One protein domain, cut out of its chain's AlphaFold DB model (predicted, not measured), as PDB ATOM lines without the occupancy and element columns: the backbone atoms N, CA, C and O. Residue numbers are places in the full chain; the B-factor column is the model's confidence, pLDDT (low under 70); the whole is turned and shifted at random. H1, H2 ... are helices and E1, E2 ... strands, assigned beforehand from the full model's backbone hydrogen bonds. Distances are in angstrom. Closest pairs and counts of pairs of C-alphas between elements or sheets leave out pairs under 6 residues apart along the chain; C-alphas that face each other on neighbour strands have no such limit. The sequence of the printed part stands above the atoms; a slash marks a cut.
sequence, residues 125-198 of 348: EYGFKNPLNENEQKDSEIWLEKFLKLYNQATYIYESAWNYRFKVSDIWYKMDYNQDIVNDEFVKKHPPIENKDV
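What this domain is: This is residues 125 to 198 of the 348 residues of an uncharacterized protein of marine sediment metagenome (UniProt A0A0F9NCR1). What is the main picture? A small antiparallel sheet, in the order E1 E2 E3, has the long helix H2 packed slantwise over one face, making two layers, helix and sheet. The short H1 makes a corner with H2, and the short H3 lies off the sheet, away from both other helices. How is it made up? The printed part has 74 residues with three named helices and three named strands, in the order H1 H2 E1 E2 E3 H3, a mixed class. It is compact, with a radius of gyration of the C-alphas of 11.8 A and spans of 33 by 28 by 21 A.

Where its parts are: Where are the strands? E1 is residues 156 to 160, E2 163 to 168 and E3 171 to 176, 13.4, 15.9 and 16.7 A long; C-alpha 156 is at (163.102, 135.612, 196.207). Where are the helices? H2 is residues 140 to 153, 19.9 A; H1 is 134 to 138, 7.0 A, from C-alpha 134 at (175.589, 155.523, 203.931); H3 is 184 to 189, 8.7 A.

How they stand to each other: How do the strands pair? They form a meander, each the antiparallel neighbour of the one before, with hairpins E1 and E2 at 166 degrees and E2 and E3 at 160 degrees. N 158 and O 165 are 2.9 A apart, and N 173 and O 166 2.8 A, within hydrogen-bond range. Where do the helices stand? H2 is on the sheet over E2 and E3, at a height of 10.4 A and 35 degrees to E2 on the local plane; its closest C-alpha pair with E2 is Gln 153 and Val 168, 6.2 A. H1 and H2 only just touch, only at the corner, with 3 pairs of C-alphas within 8 A, H2 with residues 142 to 143 alone; the closest are Gln 137 and Trp 143, 5.8 A. H3 is not on the sheet and is apart from H1 and H2. How are the helix backbones? Every O i to N i+4 pair is within hydrogen-bond range in H2 and H3, but 0 of 1 in H1, with 1 of 2 O i to N i+3 pairs.

The domain as a whole: How large is it? The C-alphas farthest apart, of Asn 135 and Val 198, are 35.6 A apart. Are there cuts, long links or weak places? The printed part has no cut and no long link; E3 to H3 is short, the others tight. No printed residue is under 70 in pLDDT, and the mean of the printed part is 92.8.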
ATOM      1  N   GLU A 125     152.504 146.932 208.464       95.31
ATOM      2  CA  GLU A 125     153.526 147.465 207.573       95.31
ATOM      3  C   GLU A 125     154.921 147.093 208.085       95.31
ATOM      4  O   GLU A 125     155.253 147.330 209.250       95.31
ATOM      5  N   TYR A 126     155.750 146.537 207.208       96.12
ATOM      6  CA  TYR A 126     157.123 146.151 207.511       96.12
ATOM      7  C   TYR A 126     158.102 146.930 206.647       96.12
ATOM      8  O   TYR A 126     158.039 146.863 205.427       96.12
ATOM      9  N   GLY A 127     159.043 147.645 207.261       95.88
ATOM     10  CA  GLY A 127     160.103 148.330 206.519       95.88
ATOM     11  C   GLY A 127     161.125 147.352 205.936       95.88
ATOM     12  O   GLY A 127     161.511 146.376 206.591       95.88
ATOM     13  N   PHE A 128     161.619 147.640 204.733       95.19
ATOM     14  CA  PHE A 128     162.769 146.917 204.195       95.19
ATOM     15  C   PHE A 128     164.018 147.178 205.041       95.19
ATOM     16  O   PHE A 128     164.325 148.317 205.395       95.19
ATOM     17  N   LYS A 129     164.793 146.130 205.336       95.88
ATOM     18  CA  LYS A 129     166.087 146.307 206.003       95.88
ATOM     19  C   LYS A 129     167.131 146.785 205.001       95.88
ATOM     20  O   LYS A 129     167.371 146.115 203.998       95.88
ATOM     21  N   ASN A 130     167.802 147.892 205.302       94.31
ATOM     22  CA  ASN A 130     169.000 148.289 204.570       94.31
ATOM     23  C   ASN A 130     170.210 147.519 205.139       94.31
ATOM     24  O   ASN A 130     170.499 147.647 206.332       94.31
ATOM     25  N   PRO A 131     170.893 146.677 204.343       94.44
ATOM     26  CA  PRO A 131     172.063 145.931 204.800       94.44
ATOM     27  C   PRO A 131     173.350 146.772 204.838       94.44
ATOM     28  O   PRO A 131     174.382 146.249 205.266       94.44
ATOM     29  N   LEU A 132     173.295 148.022 204.366       94.06
ATOM     30  CA  LEU A 132     174.412 148.953 204.246       94.06
ATOM     31  C   LEU A 132     174.130 150.236 205.037       94.06
ATOM     32  O   LEU A 132     172.990 150.692 205.134       94.06
ATOM     33  N   ASN A 133     175.180 150.858 205.562       91.75
ATOM     34  CA  ASN A 133     175.138 152.265 205.962       91.75
ATOM     35  C   ASN A 133     175.521 153.201 204.795       91.75
ATOM     36  O   ASN A 133     175.985 152.753 203.746       91.75
ATOM     37  N   GLU A 134     175.359 154.515 204.983       87.38
ATOM     38  CA  GLU A 134     175.589 155.523 203.931       87.38
ATOM     39  C   GLU A 134     177.002 155.497 203.321       87.38
ATOM     40  O   GLU A 134     177.165 155.799 202.137       87.38
ATOM     41  N   ASN A 135     178.028 155.151 204.107       88.38
ATOM     42  CA  ASN A 135     179.403 155.069 203.611       88.38
ATOM     43  C   ASN A 135     179.618 153.779 202.815       88.38
ATOM     44  O   ASN A 135     180.195 153.819 201.733       88.38
ATOM     45  N   GLU A 136     179.110 152.653 203.320       91.69
ATOM     46  CA  GLU A 136     179.202 151.352 202.644       91.69
ATOM     47  C   GLU A 136     178.439 151.339 201.313       91.69
ATOM     48  O   GLU A 136     178.818 150.627 200.392       91.69
ATOM     49  N   GLN A 137     177.388 152.152 201.176       88.44
ATOM     50  CA  GLN A 137     176.633 152.267 199.927       88.44
ATOM     51  C   GLN A 137     177.445 152.894 198.784       88.44
ATOM     52  O   GLN A 137     177.199 152.583 197.619       88.44
ATOM     53  N   LYS A 138     178.425 153.744 199.114       88.06
ATOM     54  CA  LYS A 138     179.329 154.395 198.150       88.06
ATOM     55  C   LYS A 138     180.602 153.592 197.889       88.06
ATOM     56  O   LYS A 138     181.309 153.878 196.930       88.06
ATOM     57  N   ASP A 139     180.907 152.618 198.740       94.62
ATOM     58  CA  ASP A 139     182.051 151.734 198.564       94.62
ATOM     59  C   ASP A 139     181.655 150.558 197.668       94.62
ATOM     60  O   ASP A 139     180.907 149.665 198.064       94.62
ATOM     61  N   SER A 140     182.147 150.573 196.433       95.00
ATOM     62  CA  SER A 140     181.814 149.574 195.419       95.00
ATOM     63  C   SER A 140     182.213 148.150 195.820       95.00
ATOM     64  O   SER A 140     181.469 147.207 195.547       95.00
ATOM     65  N   GLU A 141     183.341 147.960 196.507       95.88
ATOM     66  CA  GLU A 141     183.778 146.621 196.918       95.88
ATOM     67  C   GLU A 141     182.868 146.066 198.018       95.88
ATOM     68  O   GLU A 141     182.372 144.940 197.906       95.88
ATOM     69  N   ILE A 142     182.572 146.884 199.035       96.31
ATOM     70  CA  ILE A 142     181.683 146.492 200.138       96.31
ATOM     71  C   ILE A 142     180.254 146.273 199.629       96.31
ATOM     72  O   ILE A 142     179.609 145.282 199.991       96.31
ATOM     73  N   TRP A 143     179.754 147.166 198.769       96.69
ATOM     74  CA  TRP A 143     178.429 147.034 198.167       96.69
ATOM     75  C   TRP A 143     178.312 145.713 197.401       96.69
ATOM     76  O   TRP A 143     177.360 144.959 197.622       96.69
ATOM     77  N   LEU A 144     179.302 145.389 196.556       97.12
ATOM     78  CA  LEU A 144     179.305 144.162 195.759       97.12
ATOM     79  C   LEU A 144     179.367 142.907 196.636       97.12
ATOM     80  O   LEU A 144     178.634 141.950 196.383       97.12
ATOM     81  N   GLU A 145     180.192 142.907 197.685       97.50
ATOM     82  CA  GLU A 145     180.276 141.790 198.630       97.50
ATOM     83  C   GLU A 145     178.913 141.510 199.284       97.50
ATOM     84  O   GLU A 145     178.440 140.366 199.318       97.50
ATOM     85  N   LYS A 146     178.242 142.560 199.774       97.31
ATOM     86  CA  LYS A 146     176.929 142.445 200.426       97.31
ATOM     87  C   LYS A 146     175.843 142.024 199.446       97.31
ATOM     88  O   LYS A 146     175.038 141.157 199.796       97.31
ATOM     89  N   PHE A 147     175.857 142.582 198.236       97.56
ATOM     90  CA  PHE A 147     174.954 142.188 197.162       97.56
ATOM     91  C   PHE A 147     175.080 140.692 196.883       97.56
ATOM     92  O   PHE A 147     174.092 139.971 196.979       97.56
ATOM     93  N   LEU A 148     176.294 140.196 196.614       97.81
ATOM     94  CA  LEU A 148     176.518 138.784 196.293       97.81
ATOM     95  C   LEU A 148     176.118 137.872 197.453       97.81
ATOM     96  O   LEU A 148     175.549 136.801 197.234       97.81
ATOM     97  N   LYS A 149     176.373 138.288 198.697       97.44
ATOM     98  CA  LYS A 149     175.936 137.540 199.878       97.44
ATOM     99  C   LYS A 149     174.413 137.404 199.932       97.44
ATOM    100  O   LYS A 149     173.927 136.289 200.113       97.44
ATOM    101  N   LEU A 150     173.671 138.502 199.774       97.38
ATOM    102  CA  LEU A 150     172.206 138.471 199.791       97.38
ATOM    103  C   LEU A 150     171.646 137.728 198.579       97.38
ATOM    104  O   LEU A 150     170.800 136.859 198.754       97.38
ATOM    105  N   TYR A 151     172.168 137.994 197.381       96.75
ATOM    106  CA  TYR A 151     171.760 137.345 196.137       96.75
ATOM    107  C   TYR A 151     171.860 135.816 196.235       96.75
ATOM    108  O   TYR A 151     170.931 135.099 195.877       96.75
ATOM    109  N   ASN A 152     172.956 135.306 196.802       95.88
ATOM    110  CA  ASN A 152     173.165 133.865 196.959       95.88
ATOM    111  C   ASN A 152     172.303 133.222 198.058       95.88
ATOM    112  O   ASN A 152     172.097 132.010 198.036       95.88
ATOM    113  N   GLN A 153     171.828 133.999 199.036       95.56
ATOM    114  CA  GLN A 153     171.018 133.506 200.159       95.56
ATOM    115  C   GLN A 153     169.512 133.685 199.947       95.56
ATOM    116  O   GLN A 153     168.719 133.066 200.660       95.56
ATOM    117  N   ALA A 154     169.115 134.550 199.017       95.31
ATOM    118  CA  ALA A 154     167.729 134.921 198.826       95.31
ATOM    119  C   ALA A 154     166.900 133.782 198.227       95.31
ATOM    120  O   ALA A 154     167.314 133.093 197.290       95.31
ATOM    121  N   THR A 155     165.691 133.614 198.756       93.25
ATOM    122  CA  THR A 155     164.678 132.723 198.179       93.25
ATOM    123  C   THR A 155     163.885 133.425 197.081       93.25
ATOM    124  O   THR A 155     163.503 132.785 196.100       93.25
ATOM    125  N   TYR A 156     163.728 134.746 197.200       94.50
ATOM    126  CA  TYR A 156     163.102 135.612 196.207       94.50
ATOM    127  C   TYR A 156     163.961 136.853 195.973       94.50
ATOM    128  O   TYR A 156     164.462 137.456 196.928       94.50
ATOM    129  N   ILE A 157     164.109 137.244 194.709       94.94
ATOM    130  CA  ILE A 157     164.782 138.485 194.324       94.94
ATOM    131  C   ILE A 157     163.884 139.235 193.359       94.94
ATOM    132  O   ILE A 157     163.541 138.701 192.307       94.94
ATOM    133  N   TYR A 158     163.551 140.463 193.724       92.62
ATOM    134  CA  TYR A 158     162.798 141.402 192.908       92.62
ATOM    135  C   TYR A 158     163.697 142.577 192.536       92.62
ATOM    136  O   TYR A 158     164.504 143.027 193.353       92.62
ATOM    137  N   GLU A 159     163.554 143.079 191.318       90.88
ATOM    138  CA  GLU A 159     164.268 144.254 190.836       90.88
ATOM    139  C   GLU A 159     163.245 145.263 190.336       90.88
ATOM    140  O   GLU A 159     162.329 144.919 189.592       90.88
ATOM    141  N   SER A 160     163.378 146.505 190.794       84.38
ATOM    142  CA  SER A 160     162.527 147.592 190.324       84.38
ATOM    143  C   SER A 160     163.311 148.883 190.263       84.38
ATOM    144  O   SER A 160     163.936 149.267 191.257       84.38
ATOM    145  N   ALA A 161     163.166 149.580 189.138       77.88
ATOM    146  CA  ALA A 161     163.635 150.930 188.854       77.88
ATOM    147  C   ALA A 161     165.137 151.171 189.084       77.88
ATOM    148  O   ALA A 161     165.828 151.463 188.122       77.88
ATOM    149  N   TRP A 162     165.635 151.088 190.319       86.31
ATOM    150  CA  TRP A 162     167.030 151.335 190.708       86.31
ATOM    151  C   TRP A 162     167.421 150.596 191.995       86.31
ATOM    152  O   TRP A 162     168.286 151.055 192.741       86.31
ATOM    153  N   ASN A 163     166.743 149.501 192.334       92.19
ATOM    154  CA  ASN A 163     167.039 148.743 193.542       92.19
ATOM    155  C   ASN A 163     166.774 147.248 193.365       92.19
ATOM    156  O   ASN A 163     165.926 146.825 192.580       92.19
ATOM    157  N   TYR A 164     167.515 146.463 194.143       95.12
ATOM    158  CA  TYR A 164     167.223 145.059 194.380       95.12
ATOM    159  C   TYR A 164     166.545 144.895 195.733       95.12
ATOM    160  O   TYR A 164     166.953 145.494 196.736       95.12
ATOM    161  N   ARG A 165     165.552 144.010 195.774       95.38
ATOM    162  CA  ARG A 165     164.932 143.531 197.004       95.38
ATOM    163  C   ARG A 165     165.148 142.035 197.147       95.38
ATOM    164  O   ARG A 165     164.893 141.273 196.219       95.38
ATOM    165  N   PHE A 166     165.607 141.623 198.322       96.19
ATOM    166  CA  PHE A 166     165.977 140.242 198.620       96.19
ATOM    167  C   PHE A 166     165.142 139.718 199.773       96.19
ATOM    168  O   PHE A 166     165.170 140.301 200.858       96.19
ATOM    169  N   LYS A 167     164.474 138.585 199.581       95.44
ATOM    170  CA  LYS A 167     163.838 137.850 200.672       95.44
ATOM    171  C   LYS A 167     164.800 136.795 201.199       95.44
ATOM    172  O   LYS A 167     165.108 135.830 200.503       95.44
ATOM    173  N   VAL A 168     165.286 136.972 202.426       94.81
ATOM    174  CA  VAL A 168     166.198 136.036 203.100       94.81
ATOM    175  C   VAL A 168     165.593 135.653 204.446       94.81
ATOM    176  O   VAL A 168     165.487 136.496 205.335       94.81
ATOM    177  N   SER A 169     165.225 134.377 204.614       90.38
ATOM    178  CA  SER A 169     164.591 133.862 205.846       90.38
ATOM    179  C   SER A 169     163.390 134.713 206.296       90.38
ATOM    180  O   SER A 169     163.350 135.186 207.428       90.38
ATOM    181  N   ASP A 170     162.461 134.975 205.369       87.69
ATOM    182  CA  ASP A 170     161.244 135.789 205.560       87.69
ATOM    183  C   ASP A 170     161.454 137.270 205.913       87.69
ATOM    184  O   ASP A 170     160.499 137.999 206.185       87.69
ATOM    185  N   ILE A 171     162.695 137.752 205.846       93.31
ATOM    186  CA  ILE A 171     163.029 139.165 206.001       93.31
ATOM    187  C   ILE A 171     163.357 139.738 204.631       93.31
ATOM    188  O   ILE A 171     164.199 139.196 203.911       93.31
ATOM    189  N   TRP A 172     162.734 140.866 204.302       96.19
ATOM    190  CA  TRP A 172     163.071 141.601 203.097       96.19
ATOM    191  C   TRP A 172     164.162 142.644 203.346       96.19
ATOM    192  O   TRP A 172     164.082 143.466 204.264       96.19
ATOM    193  N   TYR A 173     165.170 142.620 202.484       96.62
ATOM    194  CA  TYR A 173     166.235 143.611 202.407       96.62
ATOM    195  C   TYR A 173     166.072 144.435 201.136       96.62
ATOM    196  O   TYR A 173     165.691 143.882 200.106       96.62
ATOM    197  N   LYS A 174     166.404 145.723 201.194       95.25
ATOM    198  CA  LYS A 174     166.461 146.616 200.029       95.25
ATOM    199  C   LYS A 174     167.885 147.131 199.879       95.25
ATOM    200  O   LYS A 174     168.472 147.604 200.849       95.25
ATOM    201  N   MET A 175     168.424 147.036 198.670       95.00
ATOM    202  CA  MET A 175     169.691 147.651 198.288       95.00
ATOM    203  C   MET A 175     169.467 148.508 197.051       95.00
ATOM    204  O   MET A 175     169.132 147.979 195.989       95.00
ATOM    205  N   ASP A 176     169.681 149.816 197.170       93.81
ATOM    206  CA  ASP A 176     169.709 150.670 195.984       93.81
ATOM    207  C   ASP A 176     170.957 150.368 195.154       93.81
ATOM    208  O   ASP A 176     171.988 149.917 195.669       93.81
ATOM    209  N   TYR A 177     170.857 150.622 193.857       93.19
ATOM    210  CA  TYR A 177     171.939 150.404 192.915       93.19
ATOM    211  C   TYR A 177     173.154 151.253 193.270       93.19
ATOM    212  O   TYR A 177     173.060 152.470 193.436       93.19
ATOM    213  N   ASN A 178     174.318 150.614 193.293       93.12
ATOM    214  CA  ASN A 178     175.570 151.334 193.143       93.12
ATOM    215  C   ASN A 178     175.771 151.622 191.646       93.12
ATOM    216  O   ASN A 178     175.958 150.696 190.855       93.12
ATOM    217  N   GLN A 179     175.703 152.896 191.257       89.88
ATOM    218  CA  GLN A 179     175.737 153.322 189.851       89.88
ATOM    219  C   GLN A 179     177.077 153.046 189.151       89.88
ATOM    220  O   GLN A 179     177.110 152.982 187.924       89.88
ATOM    221  N   ASP A 180     178.158 152.829 189.904       90.75
ATOM    222  CA  ASP A 180     179.465 152.483 189.340       90.75
ATOM    223  C   ASP A 180     179.555 150.993 188.961       90.75
ATOM    224  O   ASP A 180     180.403 150.603 188.157       90.75
ATOM    225  N   ILE A 181     178.685 150.149 189.529       92.50
ATOM    226  CA  ILE A 181     178.683 148.692 189.329       92.50
ATOM    227  C   ILE A 181     177.492 148.236 188.491       92.50
ATOM    228  O   ILE A 181     177.643 147.419 187.577       92.50
ATOM    229  N   VAL A 182     176.292 148.695 188.847       93.00
ATOM    230  CA  VAL A 182     175.048 148.143 188.317       93.00
ATOM    231  C   VAL A 182     174.760 148.748 186.950       93.00
ATOM    232  O   VAL A 182     174.222 149.843 186.821       93.00
ATOM    233  N   ASN A 183     175.123 147.990 185.922       91.81
ATOM    234  CA  ASN A 183     174.786 148.235 184.526       91.81
ATOM    235  C   ASN A 183     174.001 147.043 183.945       91.81
ATOM    236  O   ASN A 183     173.802 146.022 184.609       91.81
ATOM    237  N   ASP A 184     173.599 147.138 182.679       91.75
ATOM    238  CA  ASP A 184     172.831 146.084 182.003       91.75
ATOM    239  C   ASP A 184     173.519 144.711 182.028       91.75
ATOM    240  O   ASP A 184     172.853 143.678 182.111       91.75
ATOM    241  N   GLU A 185     174.853 144.658 181.940       95.31
ATOM    242  CA  GLU A 185     175.585 143.390 182.016       95.31
ATOM    243  C   GLU A 185     175.548 142.794 183.421       95.31
ATOM    244  O   GLU A 185     175.458 141.573 183.570       95.31
ATOM    245  N   PHE A 186     175.604 143.639 184.450       95.06
ATOM    246  CA  PHE A 186     175.482 143.215 185.835       95.06
ATOM    247  C   PHE A 186     174.104 142.607 186.104       95.06
ATOM    248  O   PHE A 186     174.033 141.497 186.632       95.06
ATOM    249  N   VAL A 187     173.031 143.284 185.677       93.31
ATOM    250  CA  VAL A 187     171.645 142.798 185.820       93.31
ATOM    251  C   VAL A 187     171.443 141.491 185.051       93.31
ATOM    252  O   VAL A 187     170.857 140.547 185.572       93.31
ATOM    253  N   LYS A 188     172.008 141.363 183.842       93.62
ATOM    254  CA  LYS A 188     171.970 140.101 183.077       93.62
ATOM    255  C   LYS A 188     172.672 138.941 183.787       93.62
ATOM    256  O   LYS A 188     172.242 137.800 183.639       93.62
ATOM    257  N   LYS A 189     173.760 139.208 184.516       95.88
ATOM    258  CA  LYS A 189     174.491 138.190 185.293       95.88
ATOM    259  C   LYS A 189     173.802 137.850 186.614       95.88
ATOM    260  O   LYS A 189     173.969 136.732 187.094       95.88
ATOM    261  N   HIS A 190     173.032 138.781 187.167       95.81
ATOM    262  CA  HIS A 190     172.340 138.635 188.445       95.81
ATOM    263  C   HIS A 190     170.844 138.947 188.303       95.81
ATOM    264  O   HIS A 190     170.346 139.876 188.937       95.81
ATOM    265  N   PRO A 191     170.106 138.189 187.472       94.25
ATOM    266  CA  PRO A 191     168.705 138.481 187.209       94.25
ATOM    267  C   PRO A 191     167.834 138.279 188.462       94.25
ATOM    268  O   PRO A 191     168.215 137.515 189.360       94.25
ATOM    269  N   PRO A 192     166.639 138.893 188.507       93.19
ATOM    270  CA  PRO A 192     165.618 138.599 189.511       93.19
ATOM    271  C   PRO A 192     165.286 137.104 189.598       93.19
ATOM    272  O   PRO A 192     165.356 136.359 188.617       93.19
ATOM    273  N   ILE A 193     164.884 136.665 190.788       92.50
ATOM    274  CA  ILE A 193     164.508 135.285 191.099       92.50
ATOM    275  C   ILE A 193     163.083 135.318 191.632       92.50
ATOM    276  O   ILE A 193     162.850 135.331 192.836       92.50
ATOM    277  N   GLU A 194     162.127 135.333 190.711       86.94
ATOM    278  CA  GLU A 194     160.704 135.502 191.038       86.94
ATOM    279  C   GLU A 194     159.876 134.225 190.836       86.94
ATOM    280  O   GLU A 194     158.707 134.157 191.201       86.94
ATOM    281  N   ASN A 195     160.479 133.196 190.232       81.56
ATOM    282  CA  ASN A 195     159.777 131.987 189.794       81.56
ATOM    283  C   ASN A 195     160.038 130.754 190.683       81.56
ATOM    284  O   ASN A 195     159.635 129.657 190.307       81.56
ATOM    285  N   LYS A 196     160.741 130.891 191.818       78.00
ATOM    286  CA  LYS A 196     161.004 129.759 192.730       78.00
ATOM    287  C   LYS A 196     159.825 129.481 193.663       78.00
ATOM    288  O   LYS A 196     159.346 128.355 193.696       78.00
ATOM    289  N   ASP A 197     159.330 130.515 194.337       74.69
ATOM    290  CA  ASP A 197     158.221 130.427 195.296       74.69
ATOM    291  C   ASP A 197     156.975 131.127 194.734       74.69
ATOM    292  O   ASP A 197     156.523 132.152 195.242       74.69
ATOM    293  N   VAL A 198     156.438 130.605 193.628       85.56
ATOM    294  CA  VAL A 198     155.251 131.185 192.985       85.56
ATOM    295  C   VAL A 198     153.993 130.764 193.741       85.56
ATOM    296  O   VAL A 198     153.550 129.620 193.657       85.56
TER     297      VAL A 198